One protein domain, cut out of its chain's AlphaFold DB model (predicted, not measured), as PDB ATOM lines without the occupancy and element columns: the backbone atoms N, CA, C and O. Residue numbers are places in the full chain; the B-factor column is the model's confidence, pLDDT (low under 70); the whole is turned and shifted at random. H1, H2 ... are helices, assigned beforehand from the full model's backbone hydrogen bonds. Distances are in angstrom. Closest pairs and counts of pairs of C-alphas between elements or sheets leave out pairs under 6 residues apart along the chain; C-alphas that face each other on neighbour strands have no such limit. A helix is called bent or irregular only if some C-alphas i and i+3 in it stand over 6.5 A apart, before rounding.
ATOM      1  N   ASP A 580     150.838 205.867 153.996       91.31
ATOM      2  CA  ASP A 580     149.414 205.844 154.338       91.31
ATOM      3  C   ASP A 580     148.558 206.566 153.290       91.31
ATOM      4  O   ASP A 580     147.458 206.116 152.958       91.31
ATOM      5  N   GLU A 581     149.072 207.642 152.694       91.69
ATOM      6  CA  GLU A 581     148.422 208.324 151.576       91.69
ATOM      7  C   GLU A 581     148.372 207.462 150.311       91.69
ATOM      8  O   GLU A 581     147.307 207.347 149.695       91.69
ATOM      9  N   ILE A 582     149.486 206.817 149.939       90.75
ATOM     10  CA  ILE A 582     149.534 205.887 148.799       90.75
ATOM     11  C   ILE A 582     148.555 204.731 149.030       90.75
ATOM     12  O   ILE A 582     147.761 204.407 148.140       90.75
ATOM     13  N   LYS A 583     148.570 204.134 150.228       90.81
ATOM     14  CA  LYS A 583     147.684 203.036 150.630       90.81
ATOM     15  C   LYS A 583     146.217 203.461 150.578       90.81
ATOM     16  O   LYS A 583     145.392 202.746 150.012       90.81
ATOM     17  N   LYS A 584     145.881 204.656 151.074       92.00
ATOM     18  CA  LYS A 584     144.521 205.221 151.018       92.00
ATOM     19  C   LYS A 584     144.053 205.450 149.579       92.00
ATOM     20  O   LYS A 584     142.937 205.052 149.240       92.00
ATOM     21  N   LEU A 585     144.899 206.026 148.722       90.50
ATOM     22  CA  LEU A 585     144.610 206.241 147.297       90.50
ATOM     23  C   LEU A 585     144.419 204.927 146.522       90.50
ATOM     24  O   LEU A 585     143.596 204.876 145.608       90.50
ATOM     25  N   ASN A 586     145.141 203.869 146.906       92.75
ATOM     26  CA  ASN A 586     145.094 202.552 146.264       92.75
ATOM     27  C   ASN A 586     144.190 201.531 146.965       92.75
ATOM     28  O   ASN A 586     144.095 200.401 146.496       92.75
ATOM     29  N   SER A 587     143.485 201.910 148.032       93.19
ATOM     30  CA  SER A 587     142.631 201.028 148.848       93.19
ATOM     31  C   SER A 587     141.703 200.121 148.025       93.19
ATOM     32  O   SER A 587     141.670 198.912 148.234       93.19
ATOM     33  N   ALA A 588     141.017 200.669 147.017       93.31
ATOM     34  CA  ALA A 588     140.136 199.907 146.126       93.31
ATOM     35  C   ALA A 588     140.867 198.926 145.180       93.31
ATOM     36  O   ALA A 588     140.244 198.000 144.660       93.31
ATOM     37  N   PHE A 589     142.163 199.125 144.924       94.38
ATOM     38  CA  PHE A 589     143.000 198.172 144.190       94.38
ATOM     39  C   PHE A 589     143.631 197.128 145.112       94.38
ATOM     40  O   PHE A 589     143.683 195.967 144.725       94.38
ATOM     41  N   LEU A 590     144.057 197.518 146.317       95.94
ATOM     42  CA  LEU A 590     144.574 196.598 147.336       95.94
ATOM     43  C   LEU A 590     143.498 195.591 147.758       95.94
ATOM     44  O   LEU A 590     143.751 194.394 147.741       95.94
ATOM     45  N   TYR A 591     142.259 196.049 147.966       95.88
ATOM     46  CA  TYR A 591     141.110 195.171 148.201       95.88
ATOM     47  C   TYR A 591     140.940 194.117 147.088       95.88
ATOM     48  O   TYR A 591     140.829 192.928 147.366       95.88
ATOM     49  N   LYS A 592     141.012 194.534 145.817       96.25
ATOM     50  CA  LYS A 592     140.933 193.626 144.656       96.25
ATOM     51  C   LYS A 592     142.149 192.719 144.485       96.25
ATOM     52  O   LYS A 592     142.047 191.677 143.845       96.25
ATOM     53  N   ALA A 593     143.305 193.126 144.997       97.31
ATOM     54  CA  ALA A 593     144.479 192.271 145.063       97.31
ATOM     55  C   ALA A 593     144.274 191.178 146.121       97.31
ATOM     56  O   ALA A 593     144.536 190.016 145.836       97.31
ATOM     57  N   ASN A 594     143.696 191.514 147.275       97.38
ATOM     58  CA  ASN A 594     143.348 190.545 148.312       97.38
ATOM     59  C   ASN A 594     142.254 189.549 147.866       97.38
ATOM     60  O   ASN A 594     142.319 188.374 148.208       97.38
ATOM     61  N   GLU A 595     141.298 189.966 147.022       97.25
ATOM     62  CA  GLU A 595     140.340 189.050 146.357       97.25
ATOM     63  C   GLU A 595     141.022 187.997 145.448       97.25
ATOM     64  O   GLU A 595     140.428 186.961 145.138       97.25
ATOM     65  N   ILE A 596     142.255 188.254 144.994       97.38
ATOM     66  CA  ILE A 596     143.104 187.273 144.294       97.38
ATOM     67  C   ILE A 596     143.866 186.432 145.327       97.38
ATOM     68  O   ILE A 596     143.921 185.209 145.207       97.38
ATOM     69  N   GLY A 597     144.430 187.089 146.339       98.00
ATOM     70  CA  GLY A 597     145.007 186.471 147.527       98.00
ATOM     71  C   GLY A 597     145.984 187.403 148.262       98.00
ATOM     72  O   GLY A 597     146.351 188.463 147.737       98.00
ATOM     73  N   PRO A 598     146.429 187.014 149.470       97.75
ATOM     74  CA  PRO A 598     147.235 187.871 150.338       97.75
ATOM     75  C   PRO A 598     148.598 188.225 149.728       97.75
ATOM     76  O   PRO A 598     149.031 189.371 149.816       97.75
ATOM     77  N   ASP A 599     149.256 187.298 149.028       98.25
ATOM     78  CA  ASP A 599     150.552 187.553 148.385       98.25
ATOM     79  C   ASP A 599     150.425 188.514 147.199       98.25
ATOM     80  O   ASP A 599     151.346 189.278 146.904       98.25
ATOM     81  N   CYS A 600     149.267 188.540 146.532       97.94
ATOM     82  CA  CYS A 600     148.978 189.544 145.512       97.94
ATOM     83  C   CYS A 600     148.808 190.950 146.120       97.94
ATOM     84  O   CYS A 600     149.285 191.922 145.525       97.94
ATOM     85  N   GLU A 601     148.173 191.081 147.294       97.88
ATOM     86  CA  GLU A 601     148.117 192.355 148.030       97.88
ATOM     87  C   GLU A 601     149.507 192.772 148.530       97.88
ATOM     88  O   GLU A 601     149.923 193.914 148.305       97.88
ATOM     89  N   HIS A 602     150.255 191.855 149.149       97.56
ATOM     90  CA  HIS A 602     151.610 192.099 149.644       97.56
ATOM     91  C   HIS A 602     152.562 192.530 148.521       97.56
ATOM     92  O   HIS A 602     153.305 193.497 148.688       97.56
ATOM     93  N   LEU A 603     152.503 191.891 147.347       97.38
ATOM     94  CA  LEU A 603     153.333 192.246 146.194       97.38
ATOM     95  C   LEU A 603     153.023 193.649 145.660       97.38
ATOM     96  O   LEU A 603     153.942 194.405 145.337       97.38
ATOM     97  N   ILE A 604     151.741 194.008 145.554       96.50
ATOM     98  CA  ILE A 604     151.343 195.352 145.118       96.50
ATOM     99  C   ILE A 604     151.722 196.393 146.177       96.50
ATOM    100  O   ILE A 604     152.196 197.471 145.819       96.50
ATOM    101  N   SER A 605     151.588 196.056 147.460       94.88
ATOM    102  CA  SER A 605     151.978 196.927 148.569       94.88
ATOM    103  C   SER A 605     153.483 197.193 148.575       94.88
ATOM    104  O   SER A 605     153.894 198.347 148.520       94.88
ATOM    105  N   ALA A 606     154.310 196.145 148.524       94.00
ATOM    106  CA  ALA A 606     155.766 196.256 148.457       94.00
ATOM    107  C   ALA A 606     156.241 197.031 147.212       94.00
ATOM    108  O   ALA A 606     157.152 197.854 147.297       94.00
ATOM    109  N   TYR A 607     155.595 196.830 146.056       93.69
ATOM    110  CA  TYR A 607     155.871 197.625 144.857       93.69
ATOM    111  C   TYR A 607     155.558 199.118 145.061       93.69
ATOM    112  O   TYR A 607     156.344 199.974 144.652       93.69
ATOM    113  N   LEU A 608     154.422 199.438 145.687       91.75
ATOM    114  CA  LEU A 608     154.010 200.816 145.957       91.75
ATOM    115  C   LEU A 608     154.921 201.507 146.983       91.75
ATOM    116  O   LEU A 608     155.311 202.649 146.746       91.75
ATOM    117  N   SER A 609     155.339 200.818 148.050       89.25
ATOM    118  CA  SER A 609     156.337 201.330 149.007       89.25
ATOM    119  C   SER A 609     157.657 201.693 148.319       89.25
ATOM    120  O   SER A 609     158.257 202.720 148.619       89.25
ATOM    121  N   ASN A 610     158.070 200.895 147.330       88.50
ATOM    122  CA  ASN A 610     159.277 201.120 146.532       88.50
ATOM    123  C   ASN A 610     159.091 202.126 145.372       88.50
ATOM    124  O   ASN A 610     160.011 202.322 144.579       88.50
ATOM    125  N   SER A 611     157.918 202.758 145.233       86.31
ATOM    126  CA  SER A 611     157.594 203.656 144.110       86.31
ATOM    127  C   SER A 611     157.763 205.152 144.420       86.31
ATOM    128  O   SER A 611     157.177 205.975 143.725       86.31
ATOM    129  N   GLU A 612     158.551 205.527 145.434       86.69
ATOM    130  CA  GLU A 612     158.907 206.928 145.756       86.69
ATOM    131  C   GLU A 612     157.702 207.895 145.889       86.69
ATOM    132  O   GLU A 612     157.824 209.069 145.557       86.69
ATOM    133  N   GLY A 613     156.522 207.438 146.326       84.88
ATOM    134  CA  GLY A 613     155.305 208.272 146.375       84.88
ATOM    135  C   GLY A 613     154.394 208.192 145.138       84.88
ATOM    136  O   GLY A 613     153.290 208.734 145.159       84.88
ATOM    137  N   PHE A 614     154.811 207.514 144.064       89.81
ATOM    138  CA  PHE A 614     154.049 207.393 142.816       89.81
ATOM    139  C   PHE A 614     153.080 206.200 142.805       89.81
ATOM    140  O   PHE A 614     153.457 205.051 143.036       89.81
ATOM    141  N   SER A 615     151.829 206.455 142.415       88.81
ATOM    142  CA  SER A 615     150.801 205.423 142.259       88.81
ATOM    143  C   SER A 615     150.807 204.838 140.838       88.81
ATOM    144  O   SER A 615     150.180 205.382 139.922       88.81
ATOM    145  N   ASP A 616     151.488 203.714 140.600       88.88
ATOM    146  CA  ASP A 616     151.487 203.078 139.270       88.88
ATOM    147  C   ASP A 616     150.220 202.242 139.008       88.88
ATOM    148  O   ASP A 616     150.236 201.012 138.916       88.88
ATOM    149  N   ASN A 617     149.095 202.931 138.827       89.12
ATOM    150  CA  ASN A 617     147.807 202.301 138.537       89.12
ATOM    151  C   ASN A 617     147.867 201.398 137.285       89.12
ATOM    152  O   ASN A 617     147.106 200.435 137.190       89.12
ATOM    153  N   GLN A 618     148.765 201.678 136.327       88.00
ATOM    154  CA  GLN A 618     148.932 200.868 135.118       88.00
ATOM    155  C   GLN A 618     149.603 199.521 135.422       88.00
ATOM    156  O   GLN A 618     149.168 198.497 134.894       88.00
ATOM    157  N   TYR A 619     150.629 199.504 136.277       91.88
ATOM    158  CA  TYR A 619     151.225 198.274 136.799       91.88
ATOM    159  C   TYR A 619     150.195 197.463 137.596       91.88
ATOM    160  O   TYR A 619     149.969 196.296 137.281       91.88
ATOM    161  N   ILE A 620     149.510 198.105 138.547       93.88
ATOM    162  CA  ILE A 620     148.554 197.466 139.464       93.88
ATOM    163  C   ILE A 620     147.400 196.805 138.698       93.88
ATOM    164  O   ILE A 620     147.145 195.610 138.853       93.88
ATOM    165  N   CYS A 621     146.750 197.542 137.789       93.00
ATOM    166  CA  CYS A 621     145.703 196.978 136.930       93.00
ATOM    167  C   CYS A 621     146.256 195.891 135.995       93.00
ATOM    168  O   CYS A 621     145.552 194.937 135.661       93.00
ATOM    169  N   GLY A 622     147.521 196.013 135.585       93.31
ATOM    170  CA  GLY A 622     148.235 195.005 134.809       93.31
ATOM    171  C   GLY A 622     148.342 193.657 135.525       93.31
ATOM    172  O   GLY A 622     148.115 192.639 134.878       93.31
ATOM    173  N   ILE A 623     148.623 193.648 136.834       95.88
ATOM    174  CA  ILE A 623     148.641 192.426 137.657       95.88
ATOM    175  C   ILE A 623     147.219 191.897 137.867       95.88
ATOM    176  O   ILE A 623     146.933 190.764 137.489       95.88
ATOM    177  N   ILE A 624     146.305 192.730 138.377       96.12
ATOM    178  CA  ILE A 624     144.933 192.317 138.728       96.12
ATOM    179  C   ILE A 624     144.186 191.738 137.508       96.12
ATOM    180  O   ILE A 624     143.488 190.732 137.616       96.12
ATOM    181  N   SER A 625     144.379 192.308 136.311       96.12
ATOM    182  CA  SER A 625     143.749 191.817 135.069       96.12
ATOM    183  C   SER A 625     144.250 190.449 134.573       96.12
ATOM    184  O   SER A 625     143.660 189.881 133.648       96.12
ATOM    185  N   LEU A 626     145.308 189.881 135.167       94.25
ATOM    186  CA  LEU A 626     145.705 188.496 134.891       94.25
ATOM    187  C   LEU A 626     144.661 187.496 135.413       94.25
ATOM    188  O   LEU A 626     144.489 186.451 134.783       94.25
ATOM    189  N   ASN A 627     143.894 187.852 136.453       94.94
ATOM    190  CA  ASN A 627     142.844 187.000 137.023       94.94
ATOM    191  C   ASN A 627     141.663 186.748 136.055       94.94
ATOM    192  O   ASN A 627     140.876 185.827 136.224       94.94
ATOM    193  N   GLU A 628     141.550 187.526 134.970       92.12
ATOM    194  CA  GLU A 628     140.597 187.243 133.882       92.12
ATOM    195  C   GLU A 628     140.948 185.978 133.068       92.12
ATOM    196  O   GLU A 628     140.177 185.570 132.196       92.12
ATOM    197  N   LYS A 629     142.171 185.448 133.222       91.81
ATOM    198  CA  LYS A 629     142.778 184.440 132.324       91.81
ATOM    199  C   LYS A 629     143.509 183.317 133.055       91.81
ATOM    200  O   LYS A 629     143.787 182.296 132.436       91.81
ATOM    201  N   ILE A 630     143.857 183.537 134.316       92.81
ATOM    202  CA  ILE A 630     144.593 182.645 135.209       92.81
ATOM    203  C   ILE A 630     143.792 182.624 136.513       92.81
ATOM    204  O   ILE A 630     143.241 183.660 136.873       92.81
ATOM    205  N   SER A 631     143.675 181.483 137.196       95.75
ATOM    206  CA  SER A 631     142.907 181.414 138.447       95.75
ATOM    207  C   SER A 631     143.569 182.219 139.573       95.75
ATOM    208  O   SER A 631     144.798 182.323 139.617       95.75
ATOM    209  N   SER A 632     142.761 182.720 140.516       96.75
ATOM    210  CA  SER A 632     143.241 183.481 141.680       96.75
ATOM    211  C   SER A 632     144.371 182.757 142.420       96.75
ATOM    212  O   SER A 632     145.397 183.362 142.705       96.75
ATOM    213  N   ILE A 633     144.230 181.440 142.627       96.81
ATOM    214  CA  ILE A 633     145.217 180.580 143.305       96.81
ATOM    215  C   ILE A 633     146.583 180.636 142.601       96.81
ATOM    216  O   ILE A 633     147.597 180.919 143.232       96.81
ATOM    217  N   ILE A 634     146.611 180.415 141.281       97.25
ATOM    218  CA  ILE A 634     147.854 180.396 140.495       97.25
ATOM    219  C   ILE A 634     148.480 181.794 140.418       97.25
ATOM    220  O   ILE A 634     149.704 181.935 140.428       97.25
ATOM    221  N   LEU A 635     147.653 182.838 140.329       97.75
ATOM    222  CA  LEU A 635     148.132 184.215 140.290       97.75
ATOM    223  C   LEU A 635     148.698 184.663 141.645       97.75
ATOM    224  O   LEU A 635     149.739 185.315 141.664       97.75
ATOM    225  N   ASN A 636     148.068 184.280 142.758       98.31
ATOM    226  CA  ASN A 636     148.586 184.535 144.098       98.31
ATOM    227  C   ASN A 636     149.932 183.826 144.321       98.31
ATOM    228  O   ASN A 636     150.896 184.462 144.732       98.31
ATOM    229  N   GLU A 637     150.038 182.551 143.941       97.69
ATOM    230  CA  GLU A 637     151.288 181.784 144.024       97.69
ATOM    231  C   GLU A 637     152.411 182.397 143.164       97.69
ATOM    232  O   GLU A 637     153.559 182.520 143.594       97.69
ATOM    233  N   ALA A 638     152.085 182.887 141.963       97.81
ATOM    234  CA  ALA A 638     153.041 183.628 141.143       97.81
ATOM    235  C   ALA A 638     153.474 184.965 141.774       97.81
ATOM    236  O   ALA A 638     154.600 185.411 141.536       97.81
ATOM    237  N   CYS A 639     152.607 185.602 142.569       97.88
ATOM    238  CA  CYS A 639     152.952 186.786 143.353       97.88
ATOM    239  C   CYS A 639     153.843 186.441 144.558       97.88
ATOM    240  O   CYS A 639     154.815 187.159 144.782       97.88
ATOM    241  N   ARG A 640     153.598 185.320 145.254       98.19
ATOM    242  CA  ARG A 640     154.464 184.800 146.331       98.19
ATOM    243  C   ARG A 640     155.894 184.563 145.835       98.19
ATOM    244  O   ARG A 640     156.840 185.138 146.363       98.19
ATOM    245  N   ILE A 641     156.048 183.837 144.726       96.69
ATOM    246  CA  ILE A 641     157.358 183.586 144.094       96.69
ATOM    247  C   ILE A 641     158.041 184.898 143.661       96.69
ATOM    248  O   ILE A 641     159.263 185.033 143.742       96.69
ATOM    249  N   ALA A 642     157.276 185.888 143.191       96.50
ATOM    250  CA  ALA A 642     157.816 187.190 142.794       96.50
ATOM    251  C   ALA A 642     158.222 188.079 143.984       96.50
ATOM    252  O   ALA A 642     159.166 188.857 143.839       96.50
ATOM    253  N   LEU A 643     157.565 187.946 145.141       95.94
ATOM    254  CA  LEU A 643     158.000 188.532 146.412       95.94
ATOM    255  C   LEU A 643     159.321 187.907 146.876       95.94
ATOM    256  O   LEU A 643     160.295 188.627 147.076       95.94
ATOM    257  N   GLU A 644     159.374 186.576 146.963       95.19
ATOM    258  CA  GLU A 644     160.543 185.814 147.435       95.19
ATOM    259  C   GLU A 644     161.794 186.034 146.573       95.19
ATOM    260  O   GLU A 644     162.908 186.076 147.085       95.19
ATOM    261  N   SER A 645     161.617 186.234 145.264       92.69
ATOM    262  CA  SER A 645     162.707 186.547 144.325       92.69
ATOM    263  C   SER A 645     162.985 188.048 144.138       92.69
ATOM    264  O   SER A 645     163.851 188.414 143.344       92.69
ATOM    265  N   GLY A 646     162.252 188.942 144.817       91.19
ATOM    266  CA  GLY A 646     162.398 190.398 144.662       91.19
ATOM    267  C   GLY A 646     162.092 190.920 143.246       91.19
ATOM    268  O   GLY A 646     162.599 191.964 142.827       91.19
ATOM    269  N   HIS A 647     161.292 190.194 142.459       91.06
ATOM    270  CA  HIS A 647     161.074 190.433 141.030       91.06
ATOM    271  C   HIS A 647     159.695 191.035 140.715       91.06
ATOM    272  O   HIS A 647     158.854 190.445 140.030       91.06
ATOM    273  N   PHE A 648     159.506 192.294 141.111       89.06
ATOM    274  CA  PHE A 648     158.273 193.080 140.941       89.06
ATOM    275  C   PHE A 648     157.955 193.528 139.493       89.06
ATOM    276  O   PHE A 648     157.459 194.632 139.261       89.06
ATOM    277  N   SER A 649     158.264 192.722 138.470       88.94
ATOM    278  CA  SER A 649     157.915 193.053 137.082       88.94
ATOM    279  C   SER A 649     156.677 192.286 136.617       88.94
ATOM    280  O   SER A 649     156.619 191.058 136.676       88.94
ATOM    281  N   ALA A 650     155.702 192.995 136.039       89.38
ATOM    282  CA  ALA A 650     154.469 192.381 135.533       89.38
ATOM    283  C   ALA A 650     154.717 191.331 134.428       89.38
ATOM    284  O   ALA A 650     153.894 190.444 134.206       89.38
ATOM    285  N   ARG A 651     155.863 191.406 133.733       90.88
ATOM    286  CA  ARG A 651     156.298 190.376 132.777       90.88
ATOM    287  C   ARG A 651     156.759 189.100 133.487       90.88
ATOM    288  O   ARG A 651     156.433 188.019 133.001       90.88
ATOM    289  N   PHE A 652     157.497 189.225 134.591       93.62
ATOM    290  CA  PHE A 652     157.961 188.091 135.390       93.62
ATOM    291  C   PHE A 652     156.780 187.360 136.029       93.62
ATOM    292  O   PHE A 652     156.580 186.187 135.729       93.62
ATOM    293  N   ILE A 653     155.926 188.077 136.768       95.69
ATOM    294  CA  ILE A 653     154.729 187.523 137.431       95.69
ATOM    295  C   ILE A 653     153.854 186.768 136.420       95.69
ATOM    296  O   ILE A 653     153.524 185.604 136.620       95.69
ATOM    297  N   LYS A 654     153.579 187.373 135.255       95.31
ATOM    298  CA  LYS A 654     152.846 186.707 134.167       95.31
ATOM    299  C   LYS A 654     153.551 185.448 133.635       95.31
ATOM    300  O   LYS A 654     152.876 184.493 133.269       95.31
ATOM    301  N   SER A 655     154.879 185.446 133.535       95.25
ATOM    302  CA  SER A 655     155.656 184.289 133.063       95.25
ATOM    303  C   SER A 655     155.701 183.147 134.080       95.25
ATOM    304  O   SER A 655     155.749 181.988 133.673       95.25
ATOM    305  N   VAL A 656     155.692 183.453 135.380       95.75
ATOM    306  CA  VAL A 656     155.569 182.452 136.449       95.75
ATOM    307  C   VAL A 656     154.148 181.885 136.456       95.75
ATOM    308  O   VAL A 656     153.980 180.680 136.312       95.75
ATOM    309  N   ALA A 657     153.129 182.749 136.479       94.44
ATOM    310  CA  ALA A 657     151.719 182.355 136.497       94.44
ATOM    311  C   ALA A 657     151.313 181.471 135.300       94.44
ATOM    312  O   ALA A 657     150.548 180.524 135.460       94.44
ATOM    313  N   LEU A 658     151.844 181.742 134.100       93.12
ATOM    314  CA  LEU A 658     151.606 180.887 132.931       93.12
ATOM    315  C   LEU A 658     152.259 179.503 133.075       93.12
ATOM    316  O   LEU A 658     151.588 178.516 132.808       93.12
ATOM    317  N   ARG A 659     153.508 179.419 133.555       93.31
ATOM    318  CA  ARG A 659     154.200 178.132 133.763       93.31
ATOM    319  C   ARG A 659     153.533 177.281 134.846       93.31
ATOM    320  O   ARG A 659     153.331 176.090 134.646       93.31
ATOM    321  N   LEU A 660     153.117 177.896 135.955       92.69
ATOM    322  CA  LEU A 660     152.321 177.222 136.988       92.69
ATOM    323  C   LEU A 660     150.991 176.690 136.423       92.69
ATOM    324  O   LEU A 660     150.585 175.578 136.743       92.69
ATOM    325  N   SER A 661     150.334 177.453 135.542       89.31
ATOM    326  CA  SER A 661     149.095 177.024 134.883       89.31
ATOM    327  C   SER A 661     149.282 175.935 133.824       89.31
ATOM    328  O   SER A 661     148.300 175.267 133.506       89.31
ATOM    329  N   GLU A 662     150.476 175.779 133.258       87.94
ATOM    330  CA  GLU A 662     150.809 174.687 132.334       87.94
ATOM    331  C   GLU A 662     151.079 173.392 133.119       87.94
ATOM    332  O   GLU A 662     150.555 172.342 132.758       87.94
ATOM    333  N   ASN A 663     151.784 173.481 134.253       79.19
ATOM    334  CA  ASN A 663     152.091 172.333 135.115       79.19
ATOM    335  C   ASN A 663     150.864 171.724 135.823       79.19
ATOM    336  O   ASN A 663     150.919 170.568 136.217       79.19
ATOM    337  N   LEU A 664     149.774 172.483 135.990       71.00
ATOM    338  CA  LEU A 664     148.507 172.024 136.591       71.00
ATOM    339  C   LEU A 664     147.493 171.481 135.560       71.00
ATOM    340  O   LEU A 664     146.330 171.257 135.897       71.00
ATOM    341  N   GLN A 665     147.895 171.342 134.292       57.06
ATOM    342  CA  GLN A 665     147.100 170.710 133.223       57.06
ATOM    343  C   GLN A 665     147.662 169.343 132.790       57.06
ATOM    344  O   GLN A 665     147.183 168.771 131.807       57.06
TER     345      GLN A 665
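Overview. This is residues 580 to 665 of the 666 residues of an uncharacterized protein of Fluviispira sanaruensis (UniProt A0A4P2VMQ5). Five helices make an elongated body: H1, H2 and H3 form a rather loose up-and-down bundle toward one end, H4 crosses H2 near its first residues, and H5 packs on H4 and reaches on to the other end. The contacts run round as a ring, H1 to H2 to H4 to H5 to H3 and back to H1. The printed part has 86 residues, with five named helices in the order H1, H2, H3, H4, H5 and no named strand, and its class is all helix. It is compact, with a radius of gyration of the C-alphas of 12.1 A, and spans 42 by 22 by 19 A.

Along the chain. Find C-alpha 580 at (149.414, 205.844, 154.338); from there H1 runs through residues 580 to 594, 17.5 A from first to last C-alpha. H1 is irregular, for C-alphas 585 and 588 are 7.8 A apart. Next come H2, residues 598 to 609, 16.3 A, and H3, residues 617 to 628, 17.3 A. Look for C-alpha 632 at (143.241, 183.481, 141.680), where H4 begins; it runs to residue 644, 18.4 A. H5, residues 650 to 663, covers 20.2 A and ends with C-alpha 663 at (152.091, 172.333, 135.115).

Arrangement. Begin with the bundle of H1, H2 and H3, up and down, each running against the one before it. H1 and H2 form a helical hairpin and touch at a shallow tilt of 26 degrees; look at the closest C-alphas, Ala 593 and Glu 601, 4.7 A apart. H3 touches H1 with residues 620 to 624 alone, closest at the C-alphas of Ala 593 and Ile 624, 6.4 A. H2 and H3 are close but not clearly touching, their closest C-alphas, Ile 604 and Ile 620, 6.6 A apart. H2 touches H4 with residues 598 to 603 alone, at a steep tilt of 46 degrees; the closest C-alphas are those of Asp 599 and Arg 640, 5.2 A. H4 and H5 touch at a steep tilt of 56 degrees, opposite ways, with the C-alphas of Ala 638 and Ala 657 closest at 5.0 A. H5 touches H3 with residues 650 to 654 alone, closest at the C-alphas of Ile 623 and Ala 650, 6.2 A. H5 is apart from H1 and H2, and H4 is apart from H1. In H2, H4 and H5 each O i to N i+4 pair is within hydrogen-bond range; in H1 it is 8 of 11, in H3 5 of 8.

Size, cuts and confidence. The two C-alphas farthest apart are those of Glu 581 and Gln 665, 41.9 A. The printed part has no cut and no long link; H2 to H3 is short, the other links are tight. The mean pLDDT of the printed part is 92.9, and residue 665 is under 70.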